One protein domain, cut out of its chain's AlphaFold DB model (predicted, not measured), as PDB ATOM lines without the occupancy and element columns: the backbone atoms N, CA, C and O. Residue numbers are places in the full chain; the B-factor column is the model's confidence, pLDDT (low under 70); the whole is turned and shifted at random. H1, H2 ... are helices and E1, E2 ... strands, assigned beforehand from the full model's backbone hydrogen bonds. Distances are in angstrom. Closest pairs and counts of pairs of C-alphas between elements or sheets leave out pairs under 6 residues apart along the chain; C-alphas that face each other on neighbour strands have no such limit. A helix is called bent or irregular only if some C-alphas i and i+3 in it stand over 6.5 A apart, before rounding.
ATOM      1  N   LYS A   9      15.416 -26.707  56.181       95.81
ATOM      2  CA  LYS A   9      15.213 -25.285  55.859       95.81
ATOM      3  C   LYS A   9      16.346 -24.722  55.005       95.81
ATOM      4  O   LYS A   9      16.089 -24.066  54.013       95.81
ATOM      5  N   GLN A  10      17.592 -25.055  55.332       96.38
ATOM      6  CA  GLN A  10      18.767 -24.649  54.551       96.38
ATOM      7  C   GLN A  10      18.753 -25.242  53.136       96.38
ATOM      8  O   GLN A  10      19.137 -24.590  52.171       96.38
ATOM      9  N   LYS A  11      18.292 -26.489  52.993       97.12
ATOM     10  CA  LYS A  11      18.089 -27.099  51.674       97.12
ATOM     11  C   LYS A  11      16.975 -26.412  50.896       97.12
ATOM     12  O   LYS A  11      17.127 -26.271  49.690       97.12
ATOM     13  N   GLN A  12      15.886 -26.032  51.563       97.94
ATOM     14  CA  GLN A  12      14.803 -25.289  50.925       97.94
ATOM     15  C   GLN A  12      15.291 -23.914  50.467       97.94
ATOM     16  O   GLN A  12      15.190 -23.627  49.288       97.94
ATOM     17  N   TRP A  13      15.988 -23.175  51.329       97.81
ATOM     18  CA  TRP A  13      16.618 -21.899  50.986       97.81
ATOM     19  C   TRP A  13      17.486 -21.971  49.720       97.81
ATOM     20  O   TRP A  13      17.354 -21.164  48.809       97.81
ATOM     21  N   MET A  14      18.344 -22.990  49.613       97.75
ATOM     22  CA  MET A  14      19.158 -23.195  48.411       97.75
ATOM     23  C   MET A  14      18.327 -23.513  47.156       97.75
ATOM     24  O   MET A  14      18.736 -23.145  46.057       97.75
ATOM     25  N   LYS A  15      17.187 -24.201  47.295       98.19
ATOM     26  CA  LYS A  15      16.259 -24.426  46.176       98.19
ATOM     27  C   LYS A  15      15.562 -23.132  45.774       98.19
ATOM     28  O   LYS A  15      15.507 -22.855  44.587       98.19
ATOM     29  N   ASP A  16      15.118 -22.345  46.747       98.38
ATOM     30  CA  ASP A  16      14.441 -21.068  46.523       98.38
ATOM     31  C   ASP A  16      15.366 -20.086  45.790       98.38
ATOM     32  O   ASP A  16      14.953 -19.454  44.823       98.38
ATOM     33  N   ILE A  17      16.649 -20.026  46.175       98.38
ATOM     34  CA  ILE A  17      17.668 -19.260  45.438       98.38
ATOM     35  C   ILE A  17      17.789 -19.752  43.992       98.38
ATOM     36  O   ILE A  17      17.898 -18.941  43.073       98.38
ATOM     37  N   ALA A  18      17.839 -21.072  43.785       97.88
ATOM     38  CA  ALA A  18      17.998 -21.640  42.452       97.88
ATOM     39  C   ALA A  18      16.794 -21.311  41.559       97.88
ATOM     40  O   ALA A  18      17.000 -20.875  40.433       97.88
ATOM     41  N   GLU A  19      15.576 -21.452  42.087       97.50
ATOM     42  CA  GLU A  19      14.321 -21.108  41.411       97.50
ATOM     43  C   GLU A  19      14.243 -19.610  41.089       97.50
ATOM     44  O   GLU A  19      13.989 -19.229  39.948       97.50
ATOM     45  N   TRP A  20      14.542 -18.747  42.064       97.75
ATOM     46  CA  TRP A  20      14.581 -17.300  41.856       97.75
ATOM     47  C   TRP A  20      15.570 -16.912  40.748       97.75
ATOM     48  O   TRP A  20      15.262 -16.083  39.884       97.75
ATOM     49  N   ALA A  21      16.750 -17.537  40.736       97.56
ATOM     50  CA  ALA A  21      17.805 -17.236  39.776       97.56
ATOM     51  C   ALA A  21      17.425 -17.569  38.326       97.56
ATOM     52  O   ALA A  21      17.965 -16.932  37.422       97.56
ATOM     53  N   GLU A  22      16.499 -18.505  38.087       94.75
ATOM     54  CA  GLU A  22      16.078 -18.878  36.727       94.75
ATOM     55  C   GLU A  22      15.593 -17.666  35.921       94.75
ATOM     56  O   GLU A  22      15.873 -17.575  34.727       94.75
ATOM     57  N   ASN A  23      14.941 -16.707  36.586       94.12
ATOM     58  CA  ASN A  23      14.350 -15.538  35.933       94.12
ATOM     59  C   ASN A  23      14.989 -14.201  36.331       94.12
ATOM     60  O   ASN A  23      14.714 -13.195  35.679       94.12
ATOM     61  N   ASN A  24      15.830 -14.169  37.370       96.75
ATOM     62  CA  ASN A  24      16.255 -12.914  38.002       96.75
ATOM     63  C   ASN A  24      17.777 -12.733  38.111       96.75
ATOM     64  O   ASN A  24      18.242 -11.708  38.602       96.75
ATOM     65  N   ILE A  25      18.585 -13.676  37.613       97.12
ATOM     66  CA  ILE A  25      20.055 -13.633  37.740       97.12
ATOM     67  C   ILE A  25      20.700 -12.343  37.192       97.12
ATOM     68  O   ILE A  25      21.743 -11.904  37.684       97.12
ATOM     69  N   GLN A  26      20.066 -11.699  36.207       96.81
ATOM     70  CA  GLN A  26      20.506 -10.422  35.643       96.81
ATOM     71  C   GLN A  26      20.495  -9.263  36.637       96.81
ATOM     72  O   GLN A  26      21.247  -8.310  36.445       96.81
ATOM     73  N   ILE A  27      19.690  -9.345  37.702       96.94
ATOM     74  CA  ILE A  27      19.653  -8.336  38.767       96.94
ATOM     75  C   ILE A  27      21.027  -8.226  39.440       96.94
ATOM     76  O   ILE A  27      21.436  -7.131  39.822       96.94
ATOM     77  N   LEU A  28      21.763  -9.340  39.530       97.81
ATOM     78  CA  LEU A  28      23.074  -9.403  40.181       97.81
ATOM     79  C   LEU A  28      24.237  -9.157  39.219       97.81
ATOM     80  O   LEU A  28      25.225  -8.531  39.595       97.81
ATOM     81  N   TYR A  29      24.151  -9.679  37.993       97.56
ATOM     82  CA  TYR A  29      25.319  -9.752  37.105       97.56
ATOM     83  C   TYR A  29      25.148  -9.047  35.760       97.56
ATOM     84  O   TYR A  29      26.127  -8.937  35.027       97.56
ATOM     85  N   GLY A  30      23.947  -8.567  35.428       97.12
ATOM     86  CA  GLY A  30      23.628  -7.974  34.129       97.12
ATOM     87  C   GLY A  30      22.920  -8.928  33.159       97.12
ATOM     88  O   GLY A  30      22.937 -10.153  33.310       97.12
ATOM     89  N   ASN A  31      22.267  -8.343  32.150       96.81
ATOM     90  CA  ASN A  31      21.389  -9.042  31.200       96.81
ATOM     91  C   ASN A  31      22.096 -10.119  30.366       96.81
ATOM     92  O   ASN A  31      21.444 -11.032  29.863       96.81
ATOM     93  N   GLU A  32      23.420 -10.051  30.203       95.69
ATOM     94  CA  GLU A  32      24.162 -11.065  29.452       95.69
ATOM     95  C   GLU A  32      24.153 -12.449  30.130       95.69
ATOM     96  O   GLU A  32      24.428 -13.467  29.481       95.69
ATOM     97  N   TRP A  33      23.805 -12.493  31.421       96.31
ATOM     98  CA  TRP A  33      23.737 -13.713  32.224       96.31
ATOM     99  C   TRP A  33      22.337 -14.317  32.325       96.31
ATOM    100  O   TRP A  33      22.201 -15.413  32.870       96.31
ATOM    101  N   SER A  34      21.308 -13.667  31.771       94.62
ATOM    102  CA  SER A  34      19.958 -14.235  31.728       94.62
ATOM    103  C   SER A  34      19.957 -15.602  31.035       94.62
ATOM    104  O   SER A  34      20.609 -15.800  30.005       94.62
ATOM    105  N   ASN A  35      19.208 -16.555  31.599       90.88
ATOM    106  CA  ASN A  35      19.074 -17.932  31.102       90.88
ATOM    107  C   ASN A  35      20.394 -18.724  31.012       90.88
ATOM    108  O   ASN A  35      20.459 -19.748  30.325       90.88
ATOM    109  N   LYS A  36      21.476 -18.265  31.655       93.94
ATOM    110  CA  LYS A  36      22.723 -19.034  31.734       93.94
ATOM    111  C   LYS A  36      22.634 -20.053  32.871       93.94
ATOM    112  O   LYS A  36      22.052 -19.752  33.908       93.94
ATOM    113  N   PRO A  37      23.239 -21.244  32.713       95.81
ATOM    114  CA  PRO A  37      23.295 -22.219  33.793       95.81
ATOM    115  C   PRO A  37      24.041 -21.632  34.995       95.81
ATOM    116  O   PRO A  37      25.075 -20.979  34.830       95.81
ATOM    117  N   ILE A  38      23.524 -21.886  36.196       97.56
ATOM    118  CA  ILE A  38      24.057 -21.372  37.462       97.56
ATOM    119  C   ILE A  38      24.581 -22.497  38.360       97.56
ATOM    120  O   ILE A  38      24.234 -23.667  38.211       97.56
ATOM    121  N   GLN A  39      25.413 -22.120  39.326       97.44
ATOM    122  CA  GLN A  39      25.827 -22.937  40.460       97.44
ATOM    123  C   GLN A  39      25.637 -22.139  41.756       97.44
ATOM    124  O   GLN A  39      25.739 -20.913  41.768       97.44
ATOM    125  N   LEU A  40      25.374 -22.840  42.861       98.06
ATOM    126  CA  LEU A  40      25.212 -22.220  44.177       98.06
ATOM    127  C   LEU A  40      26.564 -22.062  44.882       98.06
ATOM    128  O   LEU A  40      27.162 -23.033  45.364       98.06
ATOM    129  N   HIS A  41      27.023 -20.820  44.968       97.75
ATOM    130  CA  HIS A  41      28.279 -20.427  45.582       97.75
ATOM    131  C   HIS A  41      28.102 -20.141  47.075       97.75
ATOM    132  O   HIS A  41      27.365 -19.238  47.452       97.75
ATOM    133  N   HIS A  42      28.809 -20.872  47.937       97.69
ATOM    134  CA  HIS A  42      28.849 -20.570  49.372       97.69
ATOM    135  C   HIS A  42      29.955 -19.547  49.642       97.69
ATOM    136  O   HIS A  42      31.128 -19.923  49.687       97.69
ATOM    137  N   VAL A  43      29.586 -18.285  49.869       97.75
ATOM    138  CA  VAL A  43      30.506 -17.130  49.829       97.75
ATOM    139  C   VAL A  43      31.698 -17.262  50.784       97.75
ATOM    140  O   VAL A  43      32.830 -16.916  50.444       97.75
ATOM    141  N   LEU A  44      31.461 -17.791  51.988       96.62
ATOM    142  CA  LEU A  44      32.492 -18.027  53.012       96.62
ATOM    143  C   LEU A  44      32.682 -19.518  53.337       96.62
ATOM    144  O   LEU A  44      33.359 -19.878  54.301       96.62
ATOM    145  N   GLY A  45      32.083 -20.396  52.531       95.50
ATOM    146  CA  GLY A  45      32.047 -21.832  52.767       95.50
ATOM    147  C   GLY A  45      30.949 -22.285  53.738       95.50
ATOM    148  O   GLY A  45      30.458 -21.555  54.596       95.50
ATOM    149  N   ARG A  46      30.588 -23.565  53.622       95.69
ATOM    150  CA  ARG A  46      29.445 -24.205  54.308       95.69
ATOM    151  C   ARG A  46      29.494 -24.181  55.837       95.69
ATOM    152  O   ARG A  46      28.461 -24.255  56.489       95.69
ATOM    153  N   SER A  47      30.685 -24.133  56.428       94.75
ATOM    154  CA  SER A  47      30.869 -24.133  57.886       94.75
ATOM    155  C   SER A  47      31.066 -22.735  58.474       94.75
ATOM    156  O   SER A  47      31.416 -22.630  59.652       94.75
ATOM    157  N   ALA A  48      30.904 -21.679  57.671       96.31
ATOM    158  CA  ALA A  48      31.182 -20.319  58.099       96.31
ATOM    159  C   ALA A  48      30.312 -19.898  59.287       96.31
ATOM    160  O   ALA A  48      29.110 -20.181  59.366       96.31
ATOM    161  N   LYS A  49      30.956 -19.184  60.208       96.62
ATOM    162  CA  LYS A  49      30.315 -18.499  61.322       96.62
ATOM    163  C   LYS A  49      30.806 -17.065  61.364       96.62
ATOM    164  O   LYS A  49      31.996 -16.824  61.185       96.62
ATOM    165  N   HIS A  50      29.908 -16.148  61.680       97.38
ATOM    166  CA  HIS A  50      30.235 -14.754  61.924       97.38
ATOM    167  C   HIS A  50      29.495 -14.287  63.175       97.38
ATOM    168  O   HIS A  50      28.336 -14.645  63.377       97.38
ATOM    169  N   ASN A  51      30.190 -13.591  64.080       93.62
ATOM    170  CA  ASN A  51      29.647 -13.185  65.383       93.62
ATOM    171  C   ASN A  51      28.928 -14.321  66.139       93.62
ATOM    172  O   ASN A  51      27.877 -14.130  66.735       93.62
ATOM    173  N   LYS A  52      29.514 -15.529  66.107       94.69
ATOM    174  CA  LYS A  52      28.973 -16.782  66.683       94.69
ATOM    175  C   LYS A  52      27.693 -17.323  66.016       94.69
ATOM    176  O   LYS A  52      27.290 -18.436  66.354       94.69
ATOM    177  N   VAL A  53      27.125 -16.625  65.037       96.81
ATOM    178  CA  VAL A  53      25.992 -17.076  64.215       96.81
ATOM    179  C   VAL A  53      26.511 -17.947  63.072       96.81
ATOM    180  O   VAL A  53      27.506 -17.608  62.431       96.81
ATOM    181  N   ALA A  54      25.878 -19.096  62.835       96.12
ATOM    182  CA  ALA A  54      26.169 -19.917  61.664       96.12
ATOM    183  C   ALA A  54      25.500 -19.298  60.438       96.12
ATOM    184  O   ALA A  54      24.297 -19.077  60.459       96.12
ATOM    185  N   ILE A  55      26.299 -19.009  59.413       97.38
ATOM    186  CA  ILE A  55      25.838 -18.323  58.198       97.38
ATOM    187  C   ILE A  55      26.183 -19.098  56.926       97.38
ATOM    188  O   ILE A  55      25.818 -18.683  55.838       97.38
ATOM    189  N   GLY A  56      26.963 -20.178  57.026       96.50
ATOM    190  CA  GLY A  56      27.585 -20.800  55.859       96.50
ATOM    191  C   GLY A  56      26.610 -21.401  54.848       96.50
ATOM    192  O   GLY A  56      26.910 -21.366  53.661       96.50
ATOM    193  N   HIS A  57      25.471 -21.943  55.291       96.75
ATOM    194  CA  HIS A  57      24.458 -22.524  54.393       96.75
ATOM    195  C   HIS A  57      23.418 -21.500  53.934       96.75
ATOM    196  O   HIS A  57      22.640 -21.777  53.027       96.75
ATOM    197  N   GLU A  58      23.398 -20.332  54.564       97.81
ATOM    198  CA  GLU A  58      22.483 -19.239  54.276       97.81
ATOM    199  C   GLU A  58      23.141 -18.186  53.380       97.81
ATOM    200  O   GLU A  58      22.490 -17.656  52.486       97.81
ATOM    201  N   PHE A  59      24.444 -17.936  53.546       98.25
ATOM    202  CA  PHE A  59      25.217 -17.001  52.730       98.25
ATOM    203  C   PHE A  59      25.656 -17.650  51.413       98.25
ATOM    204  O   PHE A  59      26.823 -18.012  51.203       98.25
ATOM    205  N   VAL A  60      24.667 -17.826  50.543       98.38
ATOM    206  CA  VAL A  60      24.781 -18.502  49.255       98.38
ATOM    207  C   VAL A  60      24.331 -17.554  48.148       98.38
ATOM    208  O   VAL A  60      23.312 -16.887  48.286       98.38
ATOM    209  N   LEU A  61      25.089 -17.511  47.055       98.44
ATOM    210  CA  LEU A  61      24.745 -16.773  45.843       98.44
ATOM    211  C   LEU A  61      24.513 -17.739  44.678       98.44
ATOM    212  O   LEU A  61      25.304 -18.672  44.506       98.44
ATOM    213  N   PRO A  62      23.504 -17.509  43.828       98.44
ATOM    214  CA  PRO A  62      23.494 -18.093  42.503       98.44
ATOM    215  C   PRO A  62      24.566 -17.374  41.684       98.44
ATOM    216  O   PRO A  62      24.626 -16.145  41.658       98.44
ATOM    217  N   VAL A  63      25.450 -18.127  41.043       98.25
ATOM    218  CA  VAL A  63      26.510 -17.574  40.198       98.25
ATOM    219  C   VAL A  63      26.479 -18.311  38.862       98.25
ATOM    220  O   VAL A  63      26.435 -19.544  38.867       98.25
ATOM    221  N   PRO A  64      26.506 -17.612  37.713       98.00
ATOM    222  CA  PRO A  64      26.652 -18.261  36.416       98.00
ATOM    223  C   PRO A  64      27.826 -19.241  36.410       98.00
ATOM    224  O   PRO A  64      28.902 -18.923  36.912       98.00
ATOM    225  N   PHE A  65      27.643 -20.416  35.807       97.38
ATOM    226  CA  PHE A  65      28.628 -21.501  35.806       97.38
ATOM    227  C   PHE A  65      30.022 -21.018  35.377       97.38
ATOM    228  O   PHE A  65      31.011 -21.292  36.041       97.38
ATOM    229  N   VAL A  66      30.097 -20.211  34.317       97.19
ATOM    230  CA  VAL A  66      31.353 -19.645  33.788       97.19
ATOM    231  C   VAL A  66      32.047 -18.699  34.783       97.19
ATOM    232  O   VAL A  66      33.260 -18.529  34.749       97.19
ATOM    233  N   LEU A  67      31.297 -18.086  35.699       97.81
ATOM    234  CA  LEU A  67      31.836 -17.212  36.739       97.81
ATOM    235  C   LEU A  67      32.189 -17.960  38.032       97.81
ATOM    236  O   LEU A  67      32.656 -17.320  38.970       97.81
ATOM    237  N   HIS A  68      31.967 -19.274  38.115       97.88
ATOM    238  CA  HIS A  68      32.118 -20.030  39.360       97.88
ATOM    239  C   HIS A  68      32.878 -21.347  39.217       97.88
ATOM    240  O   HIS A  68      33.638 -21.706  40.112       97.88
ATOM    241  N   ASP A  69      32.681 -22.087  38.131       96.94
ATOM    242  CA  ASP A  69      33.241 -23.422  38.001       96.94
ATOM    243  C   ASP A  69      34.772 -23.377  37.967       96.94
ATOM    244  O   ASP A  69      35.374 -22.583  37.244       96.94
ATOM    245  N   VAL A  70      35.422 -24.240  38.748       94.69
ATOM    246  CA  VAL A  70      36.887 -24.252  38.883       94.69
ATOM    247  C   VAL A  70      37.607 -24.617  37.585       94.69
ATOM    248  O   VAL A  70      38.791 -24.317  37.447       94.69
ATOM    249  N   SER A  71      36.918 -25.245  36.628       95.38
ATOM    250  CA  SER A  71      37.471 -25.528  35.301       95.38
ATOM    251  C   SER A  71      37.369 -24.345  34.334       95.38
ATOM    252  O   SER A  71      37.990 -24.380  33.274       95.38
ATOM    253  N   SER A  72      36.622 -23.288  34.679       95.56
ATOM    254  CA  SER A  72      36.482 -22.103  33.834       95.56
ATOM    255  C   SER A  72      37.617 -21.101  34.055       95.56
ATOM    256  O   SER A  72      37.937 -20.729  35.184       95.56
ATOM    257  N   ASP A  73      38.172 -20.596  32.959       95.56
ATOM    258  CA  ASP A  73      39.249 -19.605  32.909       95.56
ATOM    259  C   ASP A  73      38.753 -18.153  32.784       95.56
ATOM    260  O   ASP A  73      39.558 -17.235  32.612       95.56
ATOM    261  N   HIS A  74      37.438 -17.921  32.896       97.31
ATOM    262  CA  HIS A  74      36.853 -16.595  32.731       97.31
ATOM    263  C   HIS A  74      37.541 -15.561  33.650       97.31
ATOM    264  O   HIS A  74      37.727 -15.819  34.844       97.31
ATOM    265  N   PRO A  75      37.883 -14.354  33.152       96.94
ATOM    266  CA  PRO A  75      38.684 -13.377  33.899       96.94
ATOM    267  C   PRO A  75      38.012 -12.867  35.179       96.94
ATOM    268  O   PRO A  75      38.685 -12.351  36.067       96.94
ATOM    269  N   SER A  76      36.694 -13.023  35.276       97.25
ATOM    270  CA  SER A  76      35.899 -12.714  36.465       97.25
ATOM    271  C   SER A  76      35.383 -13.975  37.164       97.25
ATOM    272  O   SER A  76      34.305 -13.932  37.728       97.25
ATOM    273  N   ASN A  77      36.068 -15.118  37.091       98.00
ATOM    274  CA  ASN A  77      35.686 -16.293  37.878       98.00
ATOM    275  C   ASN A  77      35.910 -16.025  39.379       98.00
ATOM    276  O   ASN A  77      37.023 -15.700  39.789       98.00
ATOM    277  N   VAL A  78      34.870 -16.169  40.205       97.25
ATOM    278  CA  VAL A  78      34.897 -15.866  41.644       97.25
ATOM    279  C   VAL A  78      35.822 -16.792  42.437       97.25
ATOM    280  O   VAL A  78      36.360 -16.377  43.464       97.25
ATOM    281  N   THR A  79      36.042 -18.023  41.965       95.50
ATOM    282  CA  THR A  79      36.886 -19.011  42.659       95.50
ATOM    283  C   THR A  79      38.376 -18.761  42.448       95.50
ATOM    284  O   THR A  79      39.158 -18.940  43.380       95.50
ATOM    285  N   HIS A  80      38.760 -18.272  41.265       95.12
ATOM    286  CA  HIS A  80      40.159 -17.999  40.905       95.12
ATOM    287  C   HIS A  80      40.551 -16.537  41.100       95.12
ATOM    288  O   HIS A  80      41.652 -16.220  41.549       95.12
ATOM    289  N   TYR A  81      39.642 -15.624  40.762       96.06
ATOM    290  CA  TYR A  81      39.916 -14.198  40.602       96.06
ATOM    291  C   TYR A  81      38.925 -13.347  41.399       96.06
ATOM    292  O   TYR A  81      38.344 -12.397  40.874       96.06
ATOM    293  N   LYS A  82      38.755 -13.655  42.694       94.62
ATOM    294  CA  LYS A  82      37.801 -12.963  43.579       94.62
ATOM    295  C   LYS A  82      37.886 -11.431  43.496       94.62
ATOM    296  O   LYS A  82      36.851 -10.785  43.436       94.62
ATOM    297  N   HIS A  83      39.090 -10.854  43.441       96.00
ATOM    298  CA  HIS A  83      39.258  -9.400  43.303       96.00
ATOM    299  C   HIS A  83      38.645  -8.868  41.999       96.00
ATOM    300  O   HIS A  83      37.832  -7.958  42.053       96.00
ATOM    301  N   LYS A  84      38.921  -9.502  40.851       97.75
ATOM    302  CA  LYS A  84      38.356  -9.105  39.549       97.75
ATOM    303  C   LYS A  84      36.848  -9.308  39.482       97.75
ATOM    304  O   LYS A  84      36.156  -8.547  38.813       97.75
ATOM    305  N   PHE A  85      36.340 -10.348  40.142       98.12
ATOM    306  CA  PHE A  85      34.901 -10.532  40.303       98.12
ATOM    307  C   PHE A  85      34.305  -9.352  41.074       98.12
ATOM    308  O   PHE A  85      33.346  -8.747  40.607       98.12
ATOM    309  N   THR A  86      34.903  -8.987  42.212       97.56
ATOM    310  CA  THR A  86      34.442  -7.865  43.036       97.56
ATOM    311  C   THR A  86      34.559  -6.519  42.329       97.56
ATOM    312  O   THR A  86      33.640  -5.715  42.434       97.56
ATOM    313  N   ASP A  87      35.622  -6.287  41.563       97.69
ATOM    314  CA  ASP A  87      35.782  -5.060  40.778       97.69
ATOM    315  C   ASP A  87      34.690  -4.924  39.704       97.69
ATOM    316  O   ASP A  87      34.260  -3.814  39.396       97.69
ATOM    317  N   LYS A  88      34.226  -6.048  39.138       97.81
ATOM    318  CA  LYS A  88      33.209  -6.063  38.078       97.81
ATOM    319  C   LYS A  88      31.772  -6.026  38.604       97.81
ATOM    320  O   LYS A  88      30.955  -5.295  38.055       97.81
ATOM    321  N   TYR A  89      31.457  -6.839  39.611       97.75
ATOM    322  CA  TYR A  89      30.082  -7.078  40.076       97.75
ATOM    323  C   TYR A  89      29.802  -6.525  41.478       97.75
ATOM    324  O   TYR A  89      28.666  -6.533  41.930       97.75
ATOM    325  N   GLY A  90      30.823  -6.043  42.186       97.56
ATOM    326  CA  GLY A  90      30.704  -5.604  43.571       97.56
ATOM    327  C   GLY A  90      30.953  -6.718  44.590       97.56
ATOM    328  O   GLY A  90      31.341  -7.849  44.280       97.56
ATOM    329  N   LYS A  91      30.798  -6.370  45.868       97.69
ATOM    330  CA  LYS A  91      31.057  -7.292  46.980       97.69
ATOM    331  C   LYS A  91      29.987  -8.372  47.040       97.69
ATOM    332  O   LYS A  91      28.806  -8.097  46.851       97.69
ATOM    333  N   GLN A  92      30.388  -9.591  47.387       98.12
ATOM    334  CA  GLN A  92      29.459 -10.722  47.432       98.12
ATOM    335  C   GLN A  92      28.403 -10.552  48.523       98.12
ATOM    336  O   GLN A  92      27.258 -10.961  48.341       98.12
ATOM    337  N   ARG A  93      28.751  -9.895  49.635       98.12
ATOM    338  CA  ARG A  93      27.762  -9.487  50.633       98.12
ATOM    339  C   ARG A  93      26.697  -8.574  50.035       98.12
ATOM    340  O   ARG A  93      25.520  -8.775  50.302       98.12
ATOM    341  N   ASP A  94      27.100  -7.577  49.259       98.31
ATOM    342  CA  ASP A  94      26.169  -6.578  48.732       98.31
ATOM    343  C   ASP A  94      25.249  -7.209  47.672       98.31
ATOM    344  O   ASP A  94      24.041  -6.997  47.717       98.31
ATOM    345  N   LEU A  95      25.787  -8.100  46.831       98.50
ATOM    346  CA  LEU A  95      24.996  -8.933  45.915       98.50
ATOM    347  C   LEU A  95      23.984  -9.819  46.651       98.50
ATOM    348  O   LEU A  95      22.845  -9.961  46.217       98.50
ATOM    349  N   PHE A  96      24.377 -10.408  47.782       98.56
ATOM    350  CA  PHE A  96      23.466 -11.218  48.588       98.56
ATOM    351  C   PHE A  96      22.344 -10.371  49.188       98.56
ATOM    352  O   PHE A  96      21.190 -10.782  49.157       98.56
ATOM    353  N   LEU A  97      22.667  -9.180  49.703       98.06
ATOM    354  CA  LEU A  97      21.671  -8.254  50.241       98.06
ATOM    355  C   LEU A  97      20.679  -7.802  49.161       98.06
ATOM    356  O   LEU A  97      19.480  -7.785  49.414       98.06
ATOM    357  N   GLN A  98      21.168  -7.525  47.953       98.19
ATOM    358  CA  GLN A  98      20.320  -7.208  46.806       98.19
ATOM    359  C   GLN A  98      19.397  -8.382  46.440       98.19
ATOM    360  O   GLN A  98      18.203  -8.184  46.238       98.19
ATOM    361  N   MET A  99      19.929  -9.609  46.408       98.25
ATOM    362  CA  MET A  99      19.143 -10.816  46.134       98.25
ATOM    363  C   MET A  99      18.031 -11.025  47.165       98.25
ATOM    364  O   MET A  99      16.892 -11.266  46.783       98.25
ATOM    365  N   ILE A 100      18.330 -10.949  48.466       97.69
ATOM    366  CA  ILE A 100      17.310 -11.202  49.496       97.69
ATOM    367  C   ILE A 100      16.243 -10.102  49.545       97.69
ATOM    368  O   ILE A 100      15.108 -10.381  49.920       97.69
ATOM    369  N   GLU A 101      16.592  -8.862  49.189       97.38
ATOM    370  CA  GLU A 101      15.621  -7.774  49.067       97.38
ATOM    371  C   GLU A 101      14.646  -8.045  47.921       97.38
ATOM    372  O   GLU A 101      13.441  -7.957  48.141       97.38
ATOM    373  N   ASP A 102      15.144  -8.474  46.762       97.88
ATOM    374  CA  ASP A 102      14.302  -8.852  45.624       97.88
ATOM    375  C   ASP A 102      13.458 -10.101  45.935       97.88
ATOM    376  O   ASP A 102      12.235 -10.085  45.808       97.88
ATOM    377  N   MET A 103      14.066 -11.163  46.474       98.19
ATOM    378  CA  MET A 103      13.348 -12.379  46.886       98.19
ATOM    379  C   MET A 103      12.230 -12.095  47.904       98.19
ATOM    380  O   MET A 103      11.174 -12.728  47.855       98.19
ATOM    381  N   ARG A 104      12.419 -11.134  48.816       97.12
ATOM    382  CA  ARG A 104      11.359 -10.708  49.742       97.12
ATOM    383  C   ARG A 104      10.154 -10.147  48.997       97.12
ATOM    384  O   ARG A 104       9.025 -10.460  49.364       97.12
ATOM    385  N   ASP A 105      10.394  -9.337  47.974       96.00
ATOM    386  CA  ASP A 105       9.341  -8.687  47.197       96.00
ATOM    387  C   ASP A 105       8.556  -9.712  46.352       96.00
ATOM    388  O   ASP A 105       7.354  -9.547  46.138       96.00
ATOM    389  N   TYR A 106       9.191 -10.833  45.985       94.56
ATOM    390  CA  TYR A 106       8.545 -12.014  45.390       94.56
ATOM    391  C   TYR A 106       7.884 -12.967  46.409       94.56
ATOM    392  O   TYR A 106       7.255 -13.948  46.014       94.56
ATOM    393  N   GLY A 107       7.984 -12.688  47.714       96.12
ATOM    394  CA  GLY A 107       7.304 -13.447  48.769       96.12
ATOM    395  C   GLY A 107       8.022 -14.716  49.245       96.12
ATOM    396  O   GLY A 107       7.389 -15.555  49.889       96.12
ATOM    397  N   TYR A 108       9.319 -14.873  48.961       97.25
ATOM    398  CA  TYR A 108      10.107 -16.003  49.466       97.25
ATOM    399  C   TYR A 108      10.344 -15.916  50.986       97.25
ATOM    400  O   TYR A 108      10.480 -14.831  51.559       97.25
ATOM    401  N   GLU A 109      10.450 -17.073  51.652       96.56
ATOM    402  CA  GLU A 109      10.878 -17.140  53.056       96.56
ATOM    403  C   GLU A 109      12.384 -16.857  53.141       96.56
ATOM    404  O   GLU A 109      13.212 -17.612  52.633       96.56
ATOM    405  N   LEU A 110      12.748 -15.754  53.794       96.62
ATOM    406  CA  LEU A 110      14.146 -15.381  53.985       96.62
ATOM    407  C   LEU A 110      14.791 -16.113  55.172       96.62
ATOM    408  O   LEU A 110      14.096 -16.550  56.096       96.62
ATOM    409  N   PRO A 111      16.137 -16.173  55.222       96.31
ATOM    410  CA  PRO A 111      16.843 -16.582  56.424       96.31
ATOM    411  C   PRO A 111      16.451 -15.732  57.650       96.31
ATOM    412  O   PRO A 111      16.035 -14.577  57.508       96.31
ATOM    413  N   PRO A 112      16.620 -16.272  58.871       96.12
ATOM    414  CA  PRO A 112      16.366 -15.534  60.104       96.12
ATOM    415  C   PRO A 112      17.078 -14.174  60.146       96.12
ATOM    416  O   PRO A 112      18.199 -14.025  59.660       96.12
ATOM    417  N   TYR A 113      16.440 -13.179  60.766       95.69
ATOM    418  CA  TYR A 113      16.953 -11.806  60.811       95.69
ATOM    419  C   TYR A 113      18.383 -11.705  61.369       95.69
ATOM    420  O   TYR A 113      19.213 -10.988  60.819       95.69
ATOM    421  N   ASP A 114      18.702 -12.463  62.419       96.75
ATOM    422  CA  ASP A 114      20.038 -12.506  63.023       96.75
ATOM    423  C   ASP A 114      21.105 -13.081  62.077       96.75
ATOM    424  O   ASP A 114      22.252 -12.628  62.085       96.75
ATOM    425  N   VAL A 115      20.730 -14.035  61.221       97.06
ATOM    426  CA  VAL A 115      21.592 -14.551  60.150       97.06
ATOM    427  C   VAL A 115      21.846 -13.463  59.108       97.06
ATOM    428  O   VAL A 115      23.005 -13.207  58.776       97.06
ATOM    429  N   CYS A 116      20.796 -12.784  58.640       97.00
ATOM    430  CA  CYS A 116      20.905 -11.700  57.660       97.00
ATOM    431  C   CYS A 116      21.776 -10.541  58.172       97.00
ATOM    432  O   CYS A 116      22.687 -10.094  57.472       97.00
ATOM    433  N   GLU A 117      21.569 -10.102  59.415       97.62
ATOM    434  CA  GLU A 117      22.386  -9.053  60.034       97.62
ATOM    435  C   GLU A 117      23.832  -9.504  60.262       97.62
ATOM    436  O   GLU A 117      24.775  -8.734  60.054       97.62
ATOM    437  N   SER A 118      24.042 -10.775  60.618       97.56
ATOM    438  CA  SER A 118      25.395 -11.316  60.723       97.56
ATOM    439  C   SER A 118      26.113 -11.311  59.370       97.56
ATOM    440  O   SER A 118      27.280 -10.918  59.317       97.56
ATOM    441  N   ILE A 119      25.428 -11.659  58.274       98.00
ATOM    442  CA  ILE A 119      25.976 -11.587  56.909       98.00
ATOM    443  C   ILE A 119      26.280 -10.135  56.513       98.00
ATOM    444  O   ILE A 119      27.370  -9.861  56.000       98.00
ATOM    445  N   ARG A 120      25.382  -9.187  56.819       97.31
ATOM    446  CA  ARG A 120      25.585  -7.742  56.587       97.31
ATOM    447  C   ARG A 120      26.851  -7.213  57.272       97.31
ATOM    448  O   ARG A 120      27.539  -6.349  56.730       97.31
TER     449      ARG A 120
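Overview. This is residues 9 to 120 of the 124 residues of an uncharacterized protein of Flavobacteriales bacterium (UniProt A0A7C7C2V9). A small antiparallel strand hairpin, E1 and E2, sits in the middle, with two longer helices, H1 and H4, about perpendicular to each other, packing on it from different sides. H2 and H5 pack on H4, H3 comes near its beginning, and two long loops, residues 43 to 59 and 65 to 81, leave opposite ends of the hairpin. The printed part has 112 residues, with five named helices and two named strands in the order H1 H2 E1 E2 H3 H4 H5; the sheet's order is E1 - E2, and the class is mostly helix. The whole is compact, with a radius of gyration of the C-alphas of 13.3 A and a rounded outline spanning 35 by 28 by 22 A.

Along the chain. H1, residues 9 to 24, begins at C-alpha 9 at (15.213, -25.285, 55.859) and is 21.7 A long; it is neither bent nor irregular, but only just: C-alphas 20 and 23 are 6.2 A apart. H2 is residues 26 to 29, 5.1 A. E1, residues 38 to 42, is 12.9 A long, and E2, residues 60 to 64, is 13.0 A, beginning at C-alpha 60 at (24.781, -18.502, 49.255). H3 is residues 82 to 89, 10.3 A. H4, residues 92 to 105, is 20.2 A long. H5, residues 113 to 120, is 10.4 A long and ends at C-alpha 120 at (25.585, -7.742, 56.587).

Arrangement. E1 and E2 are antiparallel neighbours at 147 degrees between their directions, with N 39 and O 63 at 2.8 A and N 61 and O 41 at 2.9 A, within hydrogen-bond range. The closest C-alphas of H1 and E2 are those of Ala 21 and Pro 62, 6.4 A apart; those of H1 and E1 are Ala 18 and Leu 40, 7.4 A. The closest C-alphas of H4 and E2 are those of Leu 61 and Phe 96, 6.3 A apart. H1 and H4 are close but not clearly touching, about perpendicular at 85 degrees, with the C-alphas of Trp 20 and Met 103 closest at 7.1 A. With residues 95 to 99 alone, H4 touches H2, the closest C-alphas being those of Leu 28 and Leu 95, 6.1 A apart. With residues 93 to 97 alone, H4 touches H5, a helical hairpin running opposite ways at a tilt of 36 degrees, only just steep; the closest C-alphas are those of Arg 93 and Arg 120, 6.6 A apart. H3 and H4 are close but not clearly touching, the closest C-alphas being those of Thr 86 and Gln 92, 7.2 A apart. H3 and H5 are apart. Every O i to N i+4 pair is within hydrogen-bond range in H3, H4 and H5, and 11 of 12 in H1; H2 is too short for such a pair.

Size, cuts and confidence. The two C-alphas farthest apart are those of Glu 32 and Lys 52, 38.0 A. The links E1 to E2 and E2 to H3 are long, and in the first, residues 49 to 50 pair antiparallel with residues 53 to 54. The printed part has no cut, its mean pLDDT is 96.9, and no printed residue is under 70.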